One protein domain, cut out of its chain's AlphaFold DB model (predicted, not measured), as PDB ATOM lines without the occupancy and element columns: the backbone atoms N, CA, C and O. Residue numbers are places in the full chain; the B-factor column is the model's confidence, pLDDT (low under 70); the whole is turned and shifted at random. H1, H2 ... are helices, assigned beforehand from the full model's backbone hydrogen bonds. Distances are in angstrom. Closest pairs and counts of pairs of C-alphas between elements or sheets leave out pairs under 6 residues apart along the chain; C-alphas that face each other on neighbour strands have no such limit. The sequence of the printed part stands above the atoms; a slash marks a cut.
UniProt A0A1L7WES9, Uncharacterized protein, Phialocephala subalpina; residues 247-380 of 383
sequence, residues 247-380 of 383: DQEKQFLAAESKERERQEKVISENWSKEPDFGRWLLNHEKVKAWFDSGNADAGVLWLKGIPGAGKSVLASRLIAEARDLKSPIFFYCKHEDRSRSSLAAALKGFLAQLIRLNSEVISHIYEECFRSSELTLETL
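Overview. This is residues 247 to 380 of the 383 residues of an uncharacterized protein of Phialocephala subalpina (UniProt A0A1L7WES9). A long helix, H1, makes the long axis; H4 and H5 stand crosswise to it, with a loop between them, short H2 and H3 lie at H4's end, and H6 at the other. Contacts are few. The printed part has 134 residues with six named helices, H1 to H6 in order, no named strand, class all helix; it is loose, radius of gyration of the C-alphas 17.6 A, spans 51 by 35 by 24 A.

Along the chain. H1, residues 247 to 271, starts at C-alpha 247 (14.677, 54.774, -10.697) and measures 36.1 A. H2 is 279 to 282, H3 285 to 291, H4 311 to 325 (21.4 A), H5 343 to 357 (21.2 A), H6 360 to 371, ending at C-alpha 371 (31.787, 64.960, -10.890).

Arrangement. H1, with residues 266 to 271 alone, touches H4, closest C-alphas Asn 270 and Val 313, 5.7 A, at a steep tilt of 68 degrees, only just short of about perpendicular, opposite ways. Close but not clearly touching are H1 and H5 (Glu 256 and Ala 352, 6.5 A), H2 and H4 (Leu 282 and Leu 318, 7.7 A), H2 and H3, and H5 and H6. Every O i to N i+4 pair is within hydrogen-bond range in H1, H3 and H5, 9 of 11 in H4, 7 of 8 in H6; H2 is too short.

Size, cuts and confidence. The farthest C-alphas, Asp 276 and Ser 373, are 52.9 A apart. The printed part has no cut; links H3 to H4 and H4 to H5 are long. pLDDT is under 70 in 39 residues, among them 362 to 380.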
ATOM      1  N   ASP A 247      14.782  56.010  -9.925       80.00
ATOM      2  CA  ASP A 247      14.677  54.774 -10.697       80.00
ATOM      3  C   ASP A 247      16.004  54.011 -10.742       80.00
ATOM      4  O   ASP A 247      16.002  52.783 -10.626       80.00
ATOM      5  N   GLN A 248      17.135  54.715 -10.831       71.75
ATOM      6  CA  GLN A 248      18.468  54.117 -10.701       71.75
ATOM      7  C   GLN A 248      18.682  53.504  -9.314       71.75
ATOM      8  O   GLN A 248      19.141  52.368  -9.208       71.75
ATOM      9  N   GLU A 249      18.287  54.206  -8.251       74.50
ATOM     10  CA  GLU A 249      18.380  53.696  -6.882       74.50
ATOM     11  C   GLU A 249      17.527  52.432  -6.693       74.50
ATOM     12  O   GLU A 249      18.002  51.433  -6.145       74.50
ATOM     13  N   LYS A 250      16.293  52.412  -7.216       78.38
ATOM     14  CA  LYS A 250      15.433  51.214  -7.186       78.38
ATOM     15  C   LYS A 250      16.052  50.037  -7.937       78.38
ATOM     16  O   LYS A 250      15.971  48.904  -7.455       78.38
ATOM     17  N   GLN A 251      16.640  50.279  -9.110       75.62
ATOM     18  CA  GLN A 251      17.306  49.236  -9.896       75.62
ATOM     19  C   GLN A 251      18.497  48.651  -9.136       75.62
ATOM     20  O   GLN A 251      18.580  47.426  -9.001       75.62
ATOM     21  N   PHE A 252      19.324  49.512  -8.542       71.44
ATOM     22  CA  PHE A 252      20.455  49.100  -7.719       71.44
ATOM     23  C   PHE A 252      20.020  48.238  -6.528       71.44
ATOM     24  O   PHE A 252      20.531  47.134  -6.337       71.44
ATOM     25  N   LEU A 253      19.017  48.683  -5.761       75.75
ATOM     26  CA  LEU A 253      18.492  47.924  -4.618       75.75
ATOM     27  C   LEU A 253      17.904  46.565  -5.043       75.75
ATOM     28  O   LEU A 253      18.052  45.559  -4.340       75.75
ATOM     29  N   ALA A 254      17.253  46.500  -6.208       78.50
ATOM     30  CA  ALA A 254      16.731  45.248  -6.752       78.50
ATOM     31  C   ALA A 254      17.855  44.283  -7.172       78.50
ATOM     32  O   ALA A 254      17.789  43.085  -6.864       78.50
ATOM     33  N   ALA A 255      18.892  44.789  -7.844       73.88
ATOM     34  CA  ALA A 255      20.065  44.012  -8.236       73.88
ATOM     35  C   ALA A 255      20.837  43.497  -7.010       73.88
ATOM     36  O   ALA A 255      21.191  42.313  -6.954       73.88
ATOM     37  N   GLU A 256      21.016  44.348  -5.998       74.88
ATOM     38  CA  GLU A 256      21.639  43.997  -4.721       74.88
ATOM     39  C   GLU A 256      20.855  42.888  -4.003       74.88
ATOM     40  O   GLU A 256      21.431  41.869  -3.608       74.88
ATOM     41  N   SER A 257      19.530  43.034  -3.878       79.38
ATOM     42  CA  SER A 257      18.683  42.038  -3.212       79.38
ATOM     43  C   SER A 257      18.758  40.671  -3.900       79.38
ATOM     44  O   SER A 257      18.880  39.640  -3.231       79.38
ATOM     45  N   LYS A 258      18.768  40.657  -5.238       79.75
ATOM     46  CA  LYS A 258      18.911  39.434  -6.037       79.75
ATOM     47  C   LYS A 258      20.278  38.776  -5.846       79.75
ATOM     48  O   LYS A 258      20.367  37.548  -5.770       79.75
ATOM     49  N   GLU A 259      21.350  39.564  -5.770       76.06
ATOM     50  CA  GLU A 259      22.682  39.021  -5.492       76.06
ATOM     51  C   GLU A 259      22.766  38.450  -4.076       76.06
ATOM     52  O   GLU A 259      23.288  37.349  -3.890       76.06
ATOM     53  N   ARG A 260      22.183  39.137  -3.091       78.25
ATOM     54  CA  ARG A 260      22.103  38.652  -1.711       78.25
ATOM     55  C   ARG A 260      21.377  37.315  -1.627       78.25
ATOM     56  O   ARG A 260      21.909  36.379  -1.034       78.25
ATOM     57  N   GLU A 261      20.201  37.203  -2.239       83.38
ATOM     58  CA  GLU A 261      19.435  35.952  -2.262       83.38
ATOM     59  C   GLU A 261      20.266  34.807  -2.858       83.38
ATOM     60  O   GLU A 261      20.317  33.703  -2.311       83.38
ATOM     61  N   ARG A 262      20.996  35.079  -3.945       78.25
ATOM     62  CA  ARG A 262      21.871  34.090  -4.581       78.25
ATOM     63  C   ARG A 262      23.026  33.666  -3.672       78.25
ATOM     64  O   ARG A 262      23.334  32.475  -3.611       78.25
ATOM     65  N   GLN A 263      23.669  34.603  -2.979       79.12
ATOM     66  CA  GLN A 263      24.745  34.300  -2.031       79.12
ATOM     67  C   GLN A 263      24.242  33.454  -0.854       79.12
ATOM     68  O   GLN A 263      24.879  32.459  -0.497       79.12
ATOM     69  N   GLU A 264      23.081  33.807  -0.301       82.25
ATOM     70  CA  GLU A 264      22.435  33.079   0.795       82.25
ATOM     71  C   GLU A 264      22.042  31.659   0.367       82.25
ATOM     72  O   GLU A 264      22.245  30.692   1.105       82.25
ATOM     73  N   LYS A 265      21.559  31.504  -0.871       83.69
ATOM     74  CA  LYS A 265      21.261  30.200  -1.468       83.69
ATOM     75  C   LYS A 265      22.504  29.315  -1.578       83.69
ATOM     76  O   LYS A 265      22.459  28.159  -1.178       83.69
ATOM     77  N   VAL A 266      23.633  29.846  -2.056       80.50
ATOM     78  CA  VAL A 266      24.881  29.061  -2.165       80.50
ATOM     79  C   VAL A 266      25.373  28.608  -0.789       80.50
ATOM     80  O   VAL A 266      25.808  27.467  -0.630       80.50
ATOM     81  N   ILE A 267      25.302  29.487   0.212       78.62
ATOM     82  CA  ILE A 267      25.729  29.158   1.576       78.62
ATOM     83  C   ILE A 267      24.787  28.118   2.196       78.62
ATOM     84  O   ILE A 267      25.268  27.110   2.709       78.62
ATOM     85  N   SER A 268      23.468  28.302   2.090       79.56
ATOM     86  CA  SER A 268      22.479  27.363   2.641       79.56
ATOM     87  C   SER A 268      22.507  25.984   1.968       79.56
ATOM     88  O   SER A 268      22.462  24.967   2.665       79.56
ATOM     89  N   GLU A 269      22.656  25.915   0.642       78.50
ATOM     90  CA  GLU A 269      22.797  24.651  -0.100       78.50
ATOM     91  C   GLU A 269      24.056  23.874   0.303       78.50
ATOM     92  O   GLU A 269      24.040  22.641   0.341       78.50
ATOM     93  N   ASN A 270      25.150  24.578   0.603       73.06
ATOM     94  CA  ASN A 270      26.393  23.955   1.051       73.06
ATOM     95  C   ASN A 270      26.335  23.554   2.532       73.06
ATOM     96  O   ASN A 270      26.880  22.513   2.891       73.06
ATOM     97  N   TRP A 271      25.647  24.328   3.375       66.06
ATOM     98  CA  TRP A 271      25.496  24.045   4.806       66.06
ATOM     99  C   TRP A 271      24.564  22.860   5.091       66.06
ATOM    100  O   TRP A 271      24.813  22.076   6.004       66.06
ATOM    101  N   SER A 272      23.513  22.687   4.283       59.88
ATOM    102  CA  SER A 272      22.481  21.657   4.499       59.88
ATOM    103  C   SER A 272      22.945  20.224   4.202       59.88
ATOM    104  O   SER A 272      22.248  19.277   4.549       59.88
ATOM    105  N   LYS A 273      24.096  20.043   3.541       63.16
ATOM    106  CA  LYS A 273      24.561  18.719   3.095       63.16
ATOM    107  C   LYS A 273      25.269  17.914   4.185       63.16
ATOM    108  O   LYS A 273      25.174  16.698   4.148       63.16
ATOM    109  N   GLU A 274      25.932  18.566   5.142       66.75
ATOM    110  CA  GLU A 274      26.550  17.922   6.315       66.75
ATOM    111  C   GLU A 274      26.987  18.996   7.342       66.75
ATOM    112  O   GLU A 274      27.982  19.692   7.116       66.75
ATOM    113  N   PRO A 275      26.296  19.144   8.491       66.81
ATOM    114  CA  PRO A 275      26.581  20.200   9.474       66.81
ATOM    115  C   PRO A 275      27.982  20.145  10.102       66.81
ATOM    116  O   PRO A 275      28.490  21.173  10.558       66.81
ATOM    117  N   ASP A 276      28.606  18.965  10.125       72.94
ATOM    118  CA  ASP A 276      29.928  18.733  10.720       72.94
ATOM    119  C   ASP A 276      31.073  18.702   9.695       72.94
ATOM    120  O   ASP A 276      32.253  18.735  10.071       72.94
ATOM    121  N   PHE A 277      30.760  18.693   8.395       76.19
ATOM    122  CA  PHE A 277      31.774  18.633   7.349       76.19
ATOM    123  C   PHE A 277      32.655  19.888   7.354       76.19
ATOM    124  O   PHE A 277      32.187  21.026   7.397       76.19
ATOM    125  N   GLY A 278      33.972  19.675   7.307       76.38
ATOM    126  CA  GLY A 278      34.956  20.755   7.241       76.38
ATOM    127  C   GLY A 278      35.255  21.464   8.565       76.38
ATOM    128  O   GLY A 278      36.132  22.323   8.572       76.38
ATOM    129  N   ARG A 279      34.630  21.096   9.697       80.75
ATOM    130  CA  ARG A 279      34.942  21.701  11.014       80.75
ATOM    131  C   ARG A 279      36.397  21.521  11.439       80.75
ATOM    132  O   ARG A 279      36.981  22.413  12.046       80.75
ATOM    133  N   TRP A 280      37.010  20.397  11.068       86.50
ATOM    134  CA  TRP A 280      38.430  20.140  11.318       86.50
ATOM    135  C   TRP A 280      39.337  21.230  10.719       86.50
ATOM    136  O   TRP A 280      40.395  21.515  11.277       86.50
ATOM    137  N   LEU A 281      38.909  21.879   9.627       86.88
ATOM    138  CA  LEU A 281      39.675  22.923   8.949       86.88
ATOM    139  C   LEU A 281      39.850  24.163   9.833       86.88
ATOM    140  O   LEU A 281      40.909  24.785   9.798       86.88
ATOM    141  N   LEU A 282      38.862  24.478  10.677       82.94
ATOM    142  CA  LEU A 282      38.919  25.597  11.628       82.94
ATOM    143  C   LEU A 282      39.993  25.390  12.703       82.94
ATOM    144  O   LEU A 282      40.500  26.349  13.277       82.94
ATOM    145  N   ASN A 283      40.370  24.136  12.965       86.56
ATOM    146  CA  ASN A 283      41.414  23.807  13.925       86.56
ATOM    147  C   ASN A 283      42.827  23.841  13.342       86.56
ATOM    148  O   ASN A 283      43.785  23.804  14.115       86.56
ATOM    149  N   HIS A 284      42.962  23.953  12.021       89.31
ATOM    150  CA  HIS A 284      44.251  23.976  11.349       89.31
ATOM    151  C   HIS A 284      45.007  25.281  11.648       89.31
ATOM    152  O   HIS A 284      44.469  26.374  11.477       89.31
ATOM    153  N   GLU A 285      46.287  25.182  12.017       86.00
ATOM    154  CA  GLU A 285      47.115  26.322  12.453       86.00
ATOM    155  C   GLU A 285      47.133  27.472  11.435       86.00
ATOM    156  O   GLU A 285      46.868  28.616  11.784       86.00
ATOM    157  N   LYS A 286      47.337  27.155  10.148       86.31
ATOM    158  CA  LYS A 286      47.287  28.136   9.043       86.31
ATOM    159  C   LYS A 286      45.947  28.870   8.908       86.31
ATOM    160  O   LYS A 286      45.934  30.025   8.508       86.31
ATOM    161  N   VAL A 287      44.831  28.203   9.205       86.25
ATOM    162  CA  VAL A 287      43.493  28.809   9.124       86.25
ATOM    163  C   VAL A 287      43.282  29.730  10.320       86.25
ATOM    164  O   VAL A 287      42.877  30.870  10.134       86.25
ATOM    165  N   LYS A 288      43.652  29.286  11.527       85.44
ATOM    166  CA  LYS A 288      43.630  30.125  12.736       85.44
ATOM    167  C   LYS A 288      44.486  31.383  12.580       85.44
ATOM    168  O   LYS A 288      44.005  32.471  12.866       85.44
ATOM    169  N   ALA A 289      45.705  31.236  12.058       84.56
ATOM    170  CA  ALA A 289      46.602  32.359  11.789       84.56
ATOM    171  C   ALA A 289      46.033  33.346  10.754       84.56
ATOM    172  O   ALA A 289      46.282  34.537  10.867       84.56
ATOM    173  N   TRP A 290      45.261  32.866   9.771       85.06
ATOM    174  CA  TRP A 290      44.585  33.709   8.778       85.06
ATOM    175  C   TRP A 290      43.355  34.446   9.342       85.06
ATOM    176  O   TRP A 290      43.060  35.563   8.924       85.06
ATOM    177  N   PHE A 291      42.637  33.853  10.300       80.81
ATOM    178  CA  PHE A 291      41.516  34.515  10.984       80.81
ATOM    179  C   PHE A 291      41.966  35.620  11.952       80.81
ATOM    180  O   PHE A 291      41.218  36.580  12.184       80.81
ATOM    181  N   ASP A 292      43.168  35.491  12.515       79.75
ATOM    182  CA  ASP A 292      43.730  36.441  13.468       79.75
ATOM    183  C   ASP A 292      44.232  37.717  12.769       79.75
ATOM    184  O   ASP A 292      45.222  37.722  12.038       79.75
ATOM    185  N   SER A 293      43.545  38.836  13.011       64.56
ATOM    186  CA  SER A 293      43.867  40.147  12.424       64.56
ATOM    187  C   SER A 293      45.184  40.761  12.910       64.56
ATOM    188  O   SER A 293      45.590  41.784  12.365       64.56
ATOM    189  N   GLY A 294      45.838  40.181  13.923       64.62
ATOM    190  CA  GLY A 294      47.123  40.664  14.438       64.62
ATOM    191  C   GLY A 294      48.352  40.207  13.645       64.62
ATOM    192  O   GLY A 294      49.454  40.675  13.923       64.62
ATOM    193  N   ASN A 295      48.194  39.301  12.673       62.78
ATOM    194  CA  ASN A 295      49.315  38.636  12.012       62.78
ATOM    195  C   ASN A 295      49.497  39.118  10.560       62.78
ATOM    196  O   ASN A 295      48.834  38.642   9.638       62.78
ATOM    197  N   ALA A 296      50.405  40.077  10.350       55.56
ATOM    198  CA  ALA A 296      50.620  40.745   9.059       55.56
ATOM    199  C   ALA A 296      51.107  39.811   7.925       55.56
ATOM    200  O   ALA A 296      50.912  40.125   6.751       55.56
ATOM    201  N   ASP A 297      51.676  38.647   8.258       58.66
ATOM    202  CA  ASP A 297      52.202  37.670   7.291       58.66
ATOM    203  C   ASP A 297      51.137  36.696   6.740       58.66
ATOM    204  O   ASP A 297      51.406  35.927   5.813       58.66
ATOM    205  N   ALA A 298      49.904  36.718   7.263       60.31
ATOM    206  CA  ALA A 298      48.836  35.778   6.903       60.31
ATOM    207  C   ALA A 298      47.777  36.385   5.958       60.31
ATOM    208  O   ALA A 298      46.586  36.141   6.113       60.31
ATOM    209  N   GLY A 299      48.187  37.170   4.955       71.19
ATOM    210  CA  GLY A 299      47.244  37.891   4.083       71.19
ATOM    211  C   GLY A 299      46.411  37.019   3.127       71.19
ATOM    212  O   GLY A 299      45.332  37.432   2.705       71.19
ATOM    213  N   VAL A 300      46.874  35.812   2.764       83.19
ATOM    214  CA  VAL A 300      46.208  34.971   1.749       83.19
ATOM    215  C   VAL A 300      46.224  33.487   2.123       83.19
ATOM    216  O   VAL A 300      47.284  32.889   2.305       83.19
ATOM    217  N   LEU A 301      45.042  32.860   2.143       85.56
ATOM    218  CA  LEU A 301      44.861  31.421   2.349       85.56
ATOM    219  C   LEU A 301      44.474  30.721   1.035       85.56
ATOM    220  O   LEU A 301      43.448  31.026   0.432       85.56
ATOM    221  N   TRP A 302      45.262  29.725   0.620       87.25
ATOM    222  CA  TRP A 302      44.991  28.924  -0.581       87.25
ATOM    223  C   TRP A 302      44.516  27.511  -0.229       87.25
ATOM    224  O   TRP A 302      45.279  26.713   0.314       87.25
ATOM    225  N   LEU A 303      43.291  27.158  -0.629       86.81
ATOM    226  CA  LEU A 303      42.785  25.782  -0.573       86.81
ATOM    227  C   LEU A 303      43.037  25.070  -1.910       86.81
ATOM    228  O   LEU A 303      42.360  25.328  -2.906       86.81
ATOM    229  N   LYS A 304      44.019  24.162  -1.943       87.44
ATOM    230  CA  LYS A 304      44.388  23.371  -3.132       87.44
ATOM    231  C   LYS A 304      43.896  21.931  -3.000       87.44
ATOM    232  O   LYS A 304      43.906  21.364  -1.916       87.44
ATOM    233  N   GLY A 305      43.478  21.329  -4.110       86.50
ATOM    234  CA  GLY A 305      42.990  19.950  -4.137       86.50
ATOM    235  C   GLY A 305      42.394  19.576  -5.489       86.50
ATOM    236  O   GLY A 305      42.116  20.456  -6.311       86.50
ATOM    237  N   ILE A 306      42.155  18.285  -5.709       85.00
ATOM    238  CA  ILE A 306      41.589  17.760  -6.961       85.00
ATOM    239  C   ILE A 306      40.171  18.310  -7.234       85.00
ATOM    240  O   ILE A 306      39.475  18.728  -6.295       85.00
ATOM    241  N   PRO A 307      39.722  18.383  -8.501       83.56
ATOM    242  CA  PRO A 307      38.324  18.673  -8.828       83.56
ATOM    243  C   PRO A 307      37.374  17.758  -8.040       83.56
ATOM    244  O   PRO A 307      37.669  16.586  -7.843       83.56
ATOM    245  N   GLY A 308      36.271  18.302  -7.522       78.75
ATOM    246  CA  GLY A 308      35.317  17.535  -6.708       78.75
ATOM    247  C   GLY A 308      35.687  17.337  -5.229       78.75
ATOM    248  O   GLY A 308      34.819  16.954  -4.459       78.75
ATOM    249  N   ALA A 309      36.898  17.696  -4.774       83.00
ATOM    250  CA  ALA A 309      37.322  17.545  -3.366       83.00
ATOM    251  C   ALA A 309      36.597  18.453  -2.339       83.00
ATOM    252  O   ALA A 309      37.078  18.631  -1.226       83.00
ATOM    253  N   GLY A 310      35.496  19.112  -2.712       80.31
ATOM    254  CA  GLY A 310      34.713  19.942  -1.787       80.31
ATOM    255  C   GLY A 310      35.315  21.309  -1.431       80.31
ATOM    256  O   GLY A 310      34.830  21.956  -0.513       80.31
ATOM    257  N   LYS A 311      36.327  21.807  -2.159       87.62
ATOM    258  CA  LYS A 311      36.990  23.102  -1.872       87.62
ATOM    259  C   LYS A 311      36.018  24.280  -1.716       87.62
ATOM    260  O   LYS A 311      36.157  25.061  -0.785       87.62
ATOM    261  N   SER A 312      35.034  24.401  -2.610       84.06
ATOM    262  CA  SER A 312      34.026  25.468  -2.547       84.06
ATOM    263  C   SER A 312      33.116  25.332  -1.325       84.06
ATOM    264  O   SER A 312      32.766  26.341  -0.731       84.06
ATOM    265  N   VAL A 313      32.800  24.100  -0.910       84.12
ATOM    266  CA  VAL A 313      32.021  23.815   0.307       84.12
ATOM    267  C   VAL A 313      32.823  24.207   1.552       84.12
ATOM    268  O   VAL A 313      32.300  24.884   2.432       84.12
ATOM    269  N   LEU A 314      34.119  23.871   1.589       87.25
ATOM    270  CA  LEU A 314      35.029  24.292   2.660       87.25
ATOM    271  C   LEU A 314      35.176  25.821   2.722       87.25
ATOM    272  O   LEU A 314      35.156  26.391   3.809       87.25
ATOM    273  N   ALA A 315      35.263  26.504   1.577       88.06
ATOM    274  CA  ALA A 315      35.294  27.966   1.527       88.06
ATOM    275  C   ALA A 315      33.980  28.594   2.029       88.06
ATOM    276  O   ALA A 315      34.023  29.537   2.814       88.06
ATOM    277  N   SER A 316      32.818  28.044   1.651       85.75
ATOM    278  CA  SER A 316      31.520  28.479   2.190       85.75
ATOM    279  C   SER A 316      31.438  28.307   3.709       85.75
ATOM    280  O   SER A 316      30.893  29.183   4.375       85.75
ATOM    281  N   ARG A 317      32.015  27.229   4.266       85.19
ATOM    282  CA  ARG A 317      32.112  27.035   5.722       85.19
ATOM    283  C   ARG A 317      32.926  28.147   6.373       85.19
ATOM    284  O   ARG A 317      32.455  28.748   7.330       85.19
ATOM    285  N   LEU A 318      34.111  28.443   5.840       86.56
ATOM    286  CA  LEU A 318      34.957  29.520   6.362       86.56
ATOM    287  C   LEU A 318      34.236  30.875   6.319       86.56
ATOM    288  O   LEU A 318      34.316  31.622   7.285       86.56
ATOM    289  N   ILE A 319      33.501  31.170   5.241       86.81
ATOM    290  CA  ILE A 319      32.702  32.400   5.118       86.81
ATOM    291  C   ILE A 319      31.588  32.443   6.170       86.81
ATOM    292  O   ILE A 319      31.386  33.487   6.782       86.81
ATOM    293  N   ALA A 320      30.872  31.338   6.387       82.94
ATOM    294  CA  ALA A 320      29.797  31.270   7.373       82.94
ATOM    295  C   ALA A 320      30.310  31.493   8.805       82.94
ATOM    296  O   ALA A 320      29.761  32.321   9.514       82.94
ATOM    297  N   GLU A 321      31.411  30.848   9.192       81.69
ATOM    298  CA  GLU A 321      32.038  31.057  10.510       81.69
ATOM    299  C   GLU A 321      32.627  32.475  10.635       81.69
ATOM    300  O   GLU A 321      32.600  33.090  11.697       81.69
ATOM    301  N   ALA A 322      33.130  33.039   9.530       83.00
ATOM    302  CA  ALA A 322      33.608  34.416   9.499       83.00
ATOM    303  C   ALA A 322      32.482  35.443   9.671       83.00
ATOM    304  O   ALA A 322      32.770  36.515  10.195       83.00
ATOM    305  N   ARG A 323      31.235  35.143   9.258       81.75
ATOM    306  CA  ARG A 323      30.066  36.026   9.459       81.75
ATOM    307  C   ARG A 323      29.750  36.241  10.943       81.75
ATOM    308  O   ARG A 323      29.288  37.318  11.297       81.75
ATOM    309  N   ASP A 324      30.021  35.250  11.792       76.06
ATOM    310  CA  ASP A 324      29.777  35.351  13.239       76.06
ATOM    311  C   ASP A 324      30.839  36.207  13.953       76.06
ATOM    312  O   ASP A 324      30.599  36.737  15.036       76.06
ATOM    313  N   LEU A 325      32.021  36.361  13.345       75.19
ATOM    314  CA  LEU A 325      33.159  37.087  13.921       75.19
ATOM    315  C   LEU A 325      33.354  38.484  13.314       75.19
ATOM    316  O   LEU A 325      33.834  39.394  13.990       75.19
ATOM    317  N   LYS A 326      33.062  38.643  12.019       78.12
ATOM    318  CA  LYS A 326      33.307  39.838  11.198       78.12
ATOM    319  C   LYS A 326      32.241  39.938  10.094       78.12
ATOM    320  O   LYS A 326      31.392  39.070   9.943       78.12
ATOM    321  N   SER A 327      32.332  40.972   9.262       81.56
ATOM    322  CA  SER A 327      31.517  41.125   8.051       81.56
ATOM    323  C   SER A 327      32.331  40.781   6.796       81.56
ATOM    324  O   SER A 327      32.867  41.690   6.157       81.56
ATOM    325  N   PRO A 328      32.497  39.490   6.441       85.38
ATOM    326  CA  PRO A 328      33.311  39.105   5.299       85.38
ATOM    327  C   PRO A 328      32.666  39.552   3.985       85.38
ATOM    328  O   PRO A 328      31.459  39.413   3.783       85.38
ATOM    329  N   ILE A 329      33.506  40.025   3.069       85.94
ATOM    330  CA  ILE A 329      33.144  40.307   1.681       85.94
ATOM    331  C   ILE A 329      33.659  39.152   0.831       85.94
ATOM    332  O   ILE A 329      34.825  38.772   0.934       85.94
ATOM    333  N   PHE A 330      32.796  38.565   0.007       87.19
ATOM    334  CA  PHE A 330      33.143  37.367  -0.756       87.19
ATOM    335  C   PHE A 330      32.511  37.366  -2.146       87.19
ATOM    336  O   PHE A 330      31.511  38.027  -2.400       87.19
ATOM    337  N   PHE A 331      33.085  36.597  -3.068       85.44
ATOM    338  CA  PHE A 331      32.545  36.437  -4.413       85.44
ATOM    339  C   PHE A 331      32.776  35.007  -4.902       85.44
ATOM    340  O   PHE A 331      33.886  34.481  -4.812       85.44
ATOM    341  N   TYR A 332      31.725  34.365  -5.415       82.12
ATOM    342  CA  TYR A 332      31.814  33.014  -5.967       82.12
ATOM    343  C   TYR A 332      32.045  33.062  -7.481       82.12
ATOM    344  O   TYR A 332      31.130  33.352  -8.252       82.12
ATOM    345  N   CYS A 333      33.250  32.693  -7.917       76.75
ATOM    346  CA  CYS A 333      33.559  32.502  -9.333       76.75
ATOM    347  C   CYS A 333      33.051  31.129  -9.804       76.75
ATOM    348  O   CYS A 333      33.595  30.097  -9.405       76.75
ATOM    349  N   LYS A 334      32.027  31.093 -10.668       70.94
ATOM    350  CA  LYS A 334      31.529  29.849 -11.282       70.94
ATOM    351  C   LYS A 334      31.965  29.772 -12.747       70.94
ATOM    352  O   LYS A 334      31.630  30.649 -13.529       70.94
ATOM    353  N   HIS A 335      32.673  28.704 -13.122       61.56
ATOM    354  CA  HIS A 335      33.244  28.536 -14.469       61.56
ATOM    355  C   HIS A 335      32.191  28.495 -15.596       61.56
ATOM    356  O   HIS A 335      32.460  28.916 -16.713       61.56
ATOM    357  N   GLU A 336      30.976  28.028 -15.293       60.56
ATOM    358  CA  GLU A 336      29.854  27.948 -16.242       60.56
ATOM    359  C   GLU A 336      29.142  29.295 -16.466       60.56
ATOM    360  O   GLU A 336      28.381  29.433 -17.421       60.56
ATOM    361  N   ASP A 337      29.374  30.296 -15.610       62.91
ATOM    362  CA  ASP A 337      28.690  31.589 -15.662       62.91
ATOM    363  C   ASP A 337      29.635  32.661 -16.231       62.91
ATOM    364  O   ASP A 337      30.306  33.388 -15.496       62.91
ATOM    365  N   ARG A 338      29.706  32.748 -17.569       58.50
ATOM    366  CA  ARG A 338      30.577  33.704 -18.289       58.50
ATOM    367  C   ARG A 338      30.295  35.169 -17.940       58.50
ATOM    368  O   ARG A 338      31.178  36.005 -18.095       58.50
ATOM    369  N   SER A 339      29.102  35.478 -17.426       58.53
ATOM    370  CA  SER A 339      28.750  36.821 -16.947       58.53
ATOM    371  C   SER A 339      29.471  37.212 -15.644       58.53
ATOM    372  O   SER A 339      29.500  38.385 -15.282       58.53
ATOM    373  N   ARG A 340      30.085  36.239 -14.948       60.75
ATOM    374  CA  ARG A 340      30.710  36.386 -13.619       60.75
ATOM    375  C   ARG A 340      32.191  36.036 -13.563       60.75
ATOM    376  O   ARG A 340      32.784  36.065 -12.489       60.75
ATOM    377  N   SER A 341      32.798  35.699 -14.695       62.88
ATOM    378  CA  SER A 341      34.235  35.429 -14.776       62.88
ATOM    379  C   SER A 341      35.067  36.682 -15.069       62.88
ATOM    380  O   SER A 341      36.270  36.566 -15.283       62.88
ATOM    381  N   SER A 342      34.447  37.868 -15.117       72.56
ATOM    382  CA  SER A 342      35.147  39.133 -15.334       72.56
ATOM    383  C   SER A 342      35.532  39.792 -14.010       72.56
ATOM    384  O   SER A 342      34.805  39.722 -13.016       72.56
ATOM    385  N   LEU A 343      36.669  40.488 -14.015       76.12
ATOM    386  CA  LEU A 343      37.106  41.315 -12.890       76.12
ATOM    387  C   LEU A 343      36.042  42.358 -12.517       76.12
ATOM    388  O   LEU A 343      35.790  42.585 -11.340       76.12
ATOM    389  N   ALA A 344      35.367  42.931 -13.519       74.94
ATOM    390  CA  ALA A 344      34.290  43.892 -13.317       74.94
ATOM    391  C   ALA A 344      33.129  43.305 -12.497       74.94
ATOM    392  O   ALA A 344      32.660  43.950 -11.566       74.94
ATOM    393  N   ALA A 345      32.697  42.072 -12.780       72.69
ATOM    394  CA  ALA A 345      31.624  41.428 -12.020       72.69
ATOM    395  C   ALA A 345      32.020  41.171 -10.555       72.69
ATOM    396  O   ALA A 345      31.205  41.372  -9.654       72.69
ATOM    397  N   ALA A 346      33.275  40.774 -10.314       77.50
ATOM    398  CA  ALA A 346      33.798  40.581  -8.962       77.50
ATOM    399  C   ALA A 346      33.873  41.906  -8.186       77.50
ATOM    400  O   ALA A 346      33.372  41.988  -7.068       77.50
ATOM    401  N   LEU A 347      34.423  42.960  -8.803       81.12
ATOM    402  CA  LEU A 347      34.499  44.297  -8.207       81.12
ATOM    403  C   LEU A 347      33.108  44.868  -7.905       81.12
ATOM    404  O   LEU A 347      32.895  45.375  -6.807       81.12
ATOM    405  N   LYS A 348      32.144  44.713  -8.822       74.94
ATOM    406  CA  LYS A 348      30.738  45.088  -8.591       74.94
ATOM    407  C   LYS A 348      30.147  44.338  -7.391       74.94
ATOM    408  O   LYS A 348      29.539  44.953  -6.520       74.94
ATOM    409  N   GLY A 349      30.383  43.027  -7.300       78.00
ATOM    410  CA  GLY A 349      29.939  42.215  -6.165       78.00
ATOM    411  C   GLY A 349      30.562  42.638  -4.829       78.00
ATOM    412  O   GLY A 349      29.887  42.594  -3.799       78.00
ATOM    413  N   PHE A 350      31.827  43.066  -4.830       83.19
ATOM    414  CA  PHE A 350      32.495  43.590  -3.636       83.19
ATOM    415  C   PHE A 350      31.974  44.968  -3.235       83.19
ATOM    416  O   PHE A 350      31.687  45.182  -2.060       83.19
ATOM    417  N   LEU A 351      31.804  45.876  -4.199       79.00
ATOM    418  CA  LEU A 351      31.265  47.214  -3.962       79.00
ATOM    419  C   LEU A 351      29.852  47.153  -3.383       79.00
ATOM    420  O   LEU A 351      29.599  47.805  -2.378       79.00
ATOM    421  N   ALA A 352      28.974  46.307  -3.930       77.19
ATOM    422  CA  ALA A 352      27.631  46.106  -3.385       77.19
ATOM    423  C   ALA A 352      27.666  45.656  -1.910       77.19
ATOM    424  O   ALA A 352      26.928  46.168  -1.071       77.19
ATOM    425  N   GLN A 353      28.578  44.743  -1.558       82.62
ATOM    426  CA  GLN A 353      28.742  44.290  -0.173       82.62
ATOM    427  C   GLN A 353      29.346  45.359   0.744       82.62
ATOM    428  O   GLN A 353      28.951  45.429   1.903       82.62
ATOM    429  N   LEU A 354      30.273  46.185   0.253       81.00
ATOM    430  CA  LEU A 354      30.865  47.297   1.007       81.00
ATOM    431  C   LEU A 354      29.850  48.403   1.283       81.00
ATOM    432  O   LEU A 354      29.743  48.868   2.414       81.00
ATOM    433  N   ILE A 355      29.081  48.769   0.262       76.88
ATOM    434  CA  ILE A 355      27.986  49.734   0.340       76.88
ATOM    435  C   ILE A 355      26.982  49.325   1.427       76.88
ATOM    436  O   ILE A 355      26.577  50.146   2.244       76.88
ATOM    437  N   ARG A 356      26.647  48.034   1.511       74.75
ATOM    438  CA  ARG A 356      25.781  47.504   2.572       74.75
ATOM    439  C   ARG A 356      26.375  47.666   3.973       74.75
ATOM    440  O   ARG A 356      25.638  47.864   4.934       74.75
ATOM    441  N   LEU A 357      27.693  47.517   4.107       77.69
ATOM    442  CA  LEU A 357      28.381  47.646   5.395       77.69
ATOM    443  C   LEU A 357      28.542  49.103   5.826       77.69
ATOM    444  O   LEU A 357      28.687  49.361   7.019       77.69
ATOM    445  N   ASN A 358      28.505  50.037   4.877       78.06
ATOM    446  CA  ASN A 358      28.557  51.460   5.150       78.06
ATOM    447  C   ASN A 358      27.672  52.235   4.162       78.06
ATOM    448  O   ASN A 358      28.122  52.663   3.097       78.06
ATOM    449  N   SER A 359      26.408  52.438   4.543       68.38
ATOM    450  CA  SER A 359      25.412  53.128   3.716       68.38
ATOM    451  C   SER A 359      25.770  54.588   3.426       68.38
ATOM    452  O   SER A 359      25.286  55.145   2.445       68.38
ATOM    453  N   GLU A 360      26.636  55.215   4.229       69.12
ATOM    454  CA  GLU A 360      27.078  56.602   4.012       69.12
ATOM    455  C   GLU A 360      28.022  56.733   2.804       69.12
ATOM    456  O   GLU A 360      28.121  57.801   2.200       69.12
ATOM    457  N   VAL A 361      28.669  55.635   2.390       70.00
ATOM    458  CA  VAL A 361      29.573  55.603   1.227       70.00
ATOM    459  C   VAL A 361      28.804  55.767  -0.088       70.00
ATOM    460  O   VAL A 361      29.363  56.266  -1.063       70.00
ATOM    461  N   ILE A 362      27.514  55.415  -0.112       67.56
ATOM    462  CA  ILE A 362      26.645  55.547  -1.290       67.56
ATOM    463  C   ILE A 362      26.595  56.998  -1.771       67.56
ATOM    464  O   ILE A 362      26.840  57.268  -2.946       67.56
ATOM    465  N   SER A 363      26.333  57.934  -0.857       64.44
ATOM    466  CA  SER A 363      26.238  59.362  -1.174       64.44
ATOM    467  C   SER A 363      27.543  59.903  -1.761       64.44
ATOM    468  O   SER A 363      27.517  60.695  -2.699       64.44
ATOM    469  N   HIS A 364      28.687  59.425  -1.261       67.81
ATOM    470  CA  HIS A 364      30.004  59.827  -1.752       67.81
ATOM    471  C   HIS A 364      30.321  59.247  -3.141       67.81
ATOM    472  O   HIS A 364      30.839  59.961  -3.998       67.81
ATOM    473  N   ILE A 365      29.963  57.982  -3.398       67.06
ATOM    474  CA  ILE A 365      30.135  57.352  -4.718       67.06
ATOM    475  C   ILE A 365      29.274  58.060  -5.769       67.06
ATOM    476  O   ILE A 365      29.770  58.355  -6.855       67.06
ATOM    477  N   TYR A 366      28.014  58.378  -5.454       64.00
ATOM    478  CA  TYR A 366      27.146  59.103  -6.385       64.00
ATOM    479  C   TYR A 366      27.661  60.512  -6.696       64.00
ATOM    480  O   TYR A 366      27.595  60.931  -7.853       64.00
ATOM    481  N   GLU A 367      28.196  61.235  -5.706       64.00
ATOM    482  CA  GLU A 367      28.816  62.541  -5.951       64.00
ATOM    483  C   GLU A 367      30.031  62.440  -6.882       64.00
ATOM    484  O   GLU A 367      30.112  63.208  -7.841       64.00
ATOM    485  N   GLU A 368      30.933  61.475  -6.673       64.88
ATOM    486  CA  GLU A 368      32.135  61.364  -7.513       64.88
ATOM    487  C   GLU A 368      31.868  60.787  -8.902       64.88
ATOM    488  O   GLU A 368      32.500  61.216  -9.871       64.88
ATOM    489  N   CYS A 369      30.880  59.902  -9.047       56.72
ATOM    490  CA  CYS A 369      30.388  59.500 -10.364       56.72
ATOM    491  C   CYS A 369      29.771  60.682 -11.127       56.72
ATOM    492  O   CYS A 369      29.922  60.758 -12.341       56.72
ATOM    493  N   PHE A 370      29.120  61.621 -10.435       54.19
ATOM    494  CA  PHE A 370      28.554  62.821 -11.055       54.19
ATOM    495  C   PHE A 370      29.622  63.868 -11.419       54.19
ATOM    496  O   PHE A 370      29.499  64.540 -12.442       54.19
ATOM    497  N   ARG A 371      30.683  64.018 -10.608       54.69
ATOM    498  CA  ARG A 371      31.787  64.960 -10.890       54.69
ATOM    499  C   ARG A 371      32.703  64.499 -12.023       54.69
ATOM    500  O   ARG A 371      33.272  65.337 -12.721       54.69
ATOM    501  N   SER A 372      32.847  63.193 -12.228       48.38
ATOM    502  CA  SER A 372      33.632  62.641 -13.331       48.38
ATOM    503  C   SER A 372      32.834  62.673 -14.639       48.38
ATOM    504  O   SER A 372      32.092  61.747 -14.952       48.38
ATOM    505  N   SER A 373      33.006  63.723 -15.450       46.72
ATOM    506  CA  SER A 373      32.415  63.813 -16.803       46.72
ATOM    507  C   SER A 373      32.929  62.746 -17.797       46.72
ATOM    508  O   SER A 373      32.483  62.723 -18.940       46.72
ATOM    509  N   GLU A 374      33.851  61.868 -17.383       41.06
ATOM    510  CA  GLU A 374      34.403  60.755 -18.180       41.06
ATOM    511  C   GLU A 374      33.785  59.384 -17.858       41.06
ATOM    512  O   GLU A 374      34.053  58.411 -18.563       41.06
ATOM    513  N   LEU A 375      32.929  59.278 -16.837       43.50
ATOM    514  CA  LEU A 375      32.145  58.066 -16.589       43.50
ATOM    515  C   LEU A 375      30.762  58.248 -17.213       43.50
ATOM    516  O   LEU A 375      29.803  58.638 -16.550       43.50
ATOM    517  N   THR A 376      30.651  57.994 -18.518       34.81
ATOM    518  CA  THR A 376      29.338  57.932 -19.165       34.81
ATOM    519  C   THR A 376      28.489  56.869 -18.472       34.81
ATOM    520  O   THR A 376      28.960  55.767 -18.195       34.81
ATOM    521  N   LEU A 377      27.220  57.189 -18.211       38.41
ATOM    522  CA  LEU A 377      26.215  56.277 -17.647       38.41
ATOM    523  C   LEU A 377      26.123  54.928 -18.388       38.41
ATOM    524  O   LEU A 377      25.730  53.945 -17.780       38.41
ATOM    525  N   GLU A 378      26.589  54.842 -19.636       39.44
ATOM    526  CA  GLU A 378      26.758  53.585 -20.382       39.44
ATOM    527  C   GLU A 378      27.766  52.608 -19.731       39.44
ATOM    528  O   GLU A 378      27.636  51.394 -19.861       39.44
ATOM    529  N   THR A 379      28.758  53.092 -18.971       41.19
ATOM    530  CA  THR A 379      29.650  52.224 -18.164       41.19
ATOM    531  C   THR A 379      29.021  51.758 -16.846       41.19
ATOM    532  O   THR A 379      29.511  50.805 -16.229       41.19
ATOM    533  N   LEU A 380      27.910  52.383 -16.449       43.72
ATOM    534  CA  LEU A 380      27.076  52.009 -15.306       43.72
ATOM    535  C   LEU A 380      25.761  51.339 -15.724       43.72
ATOM    536  O   LEU A 380      24.959  51.027 -14.847       43.72
TER     537      LEU A 380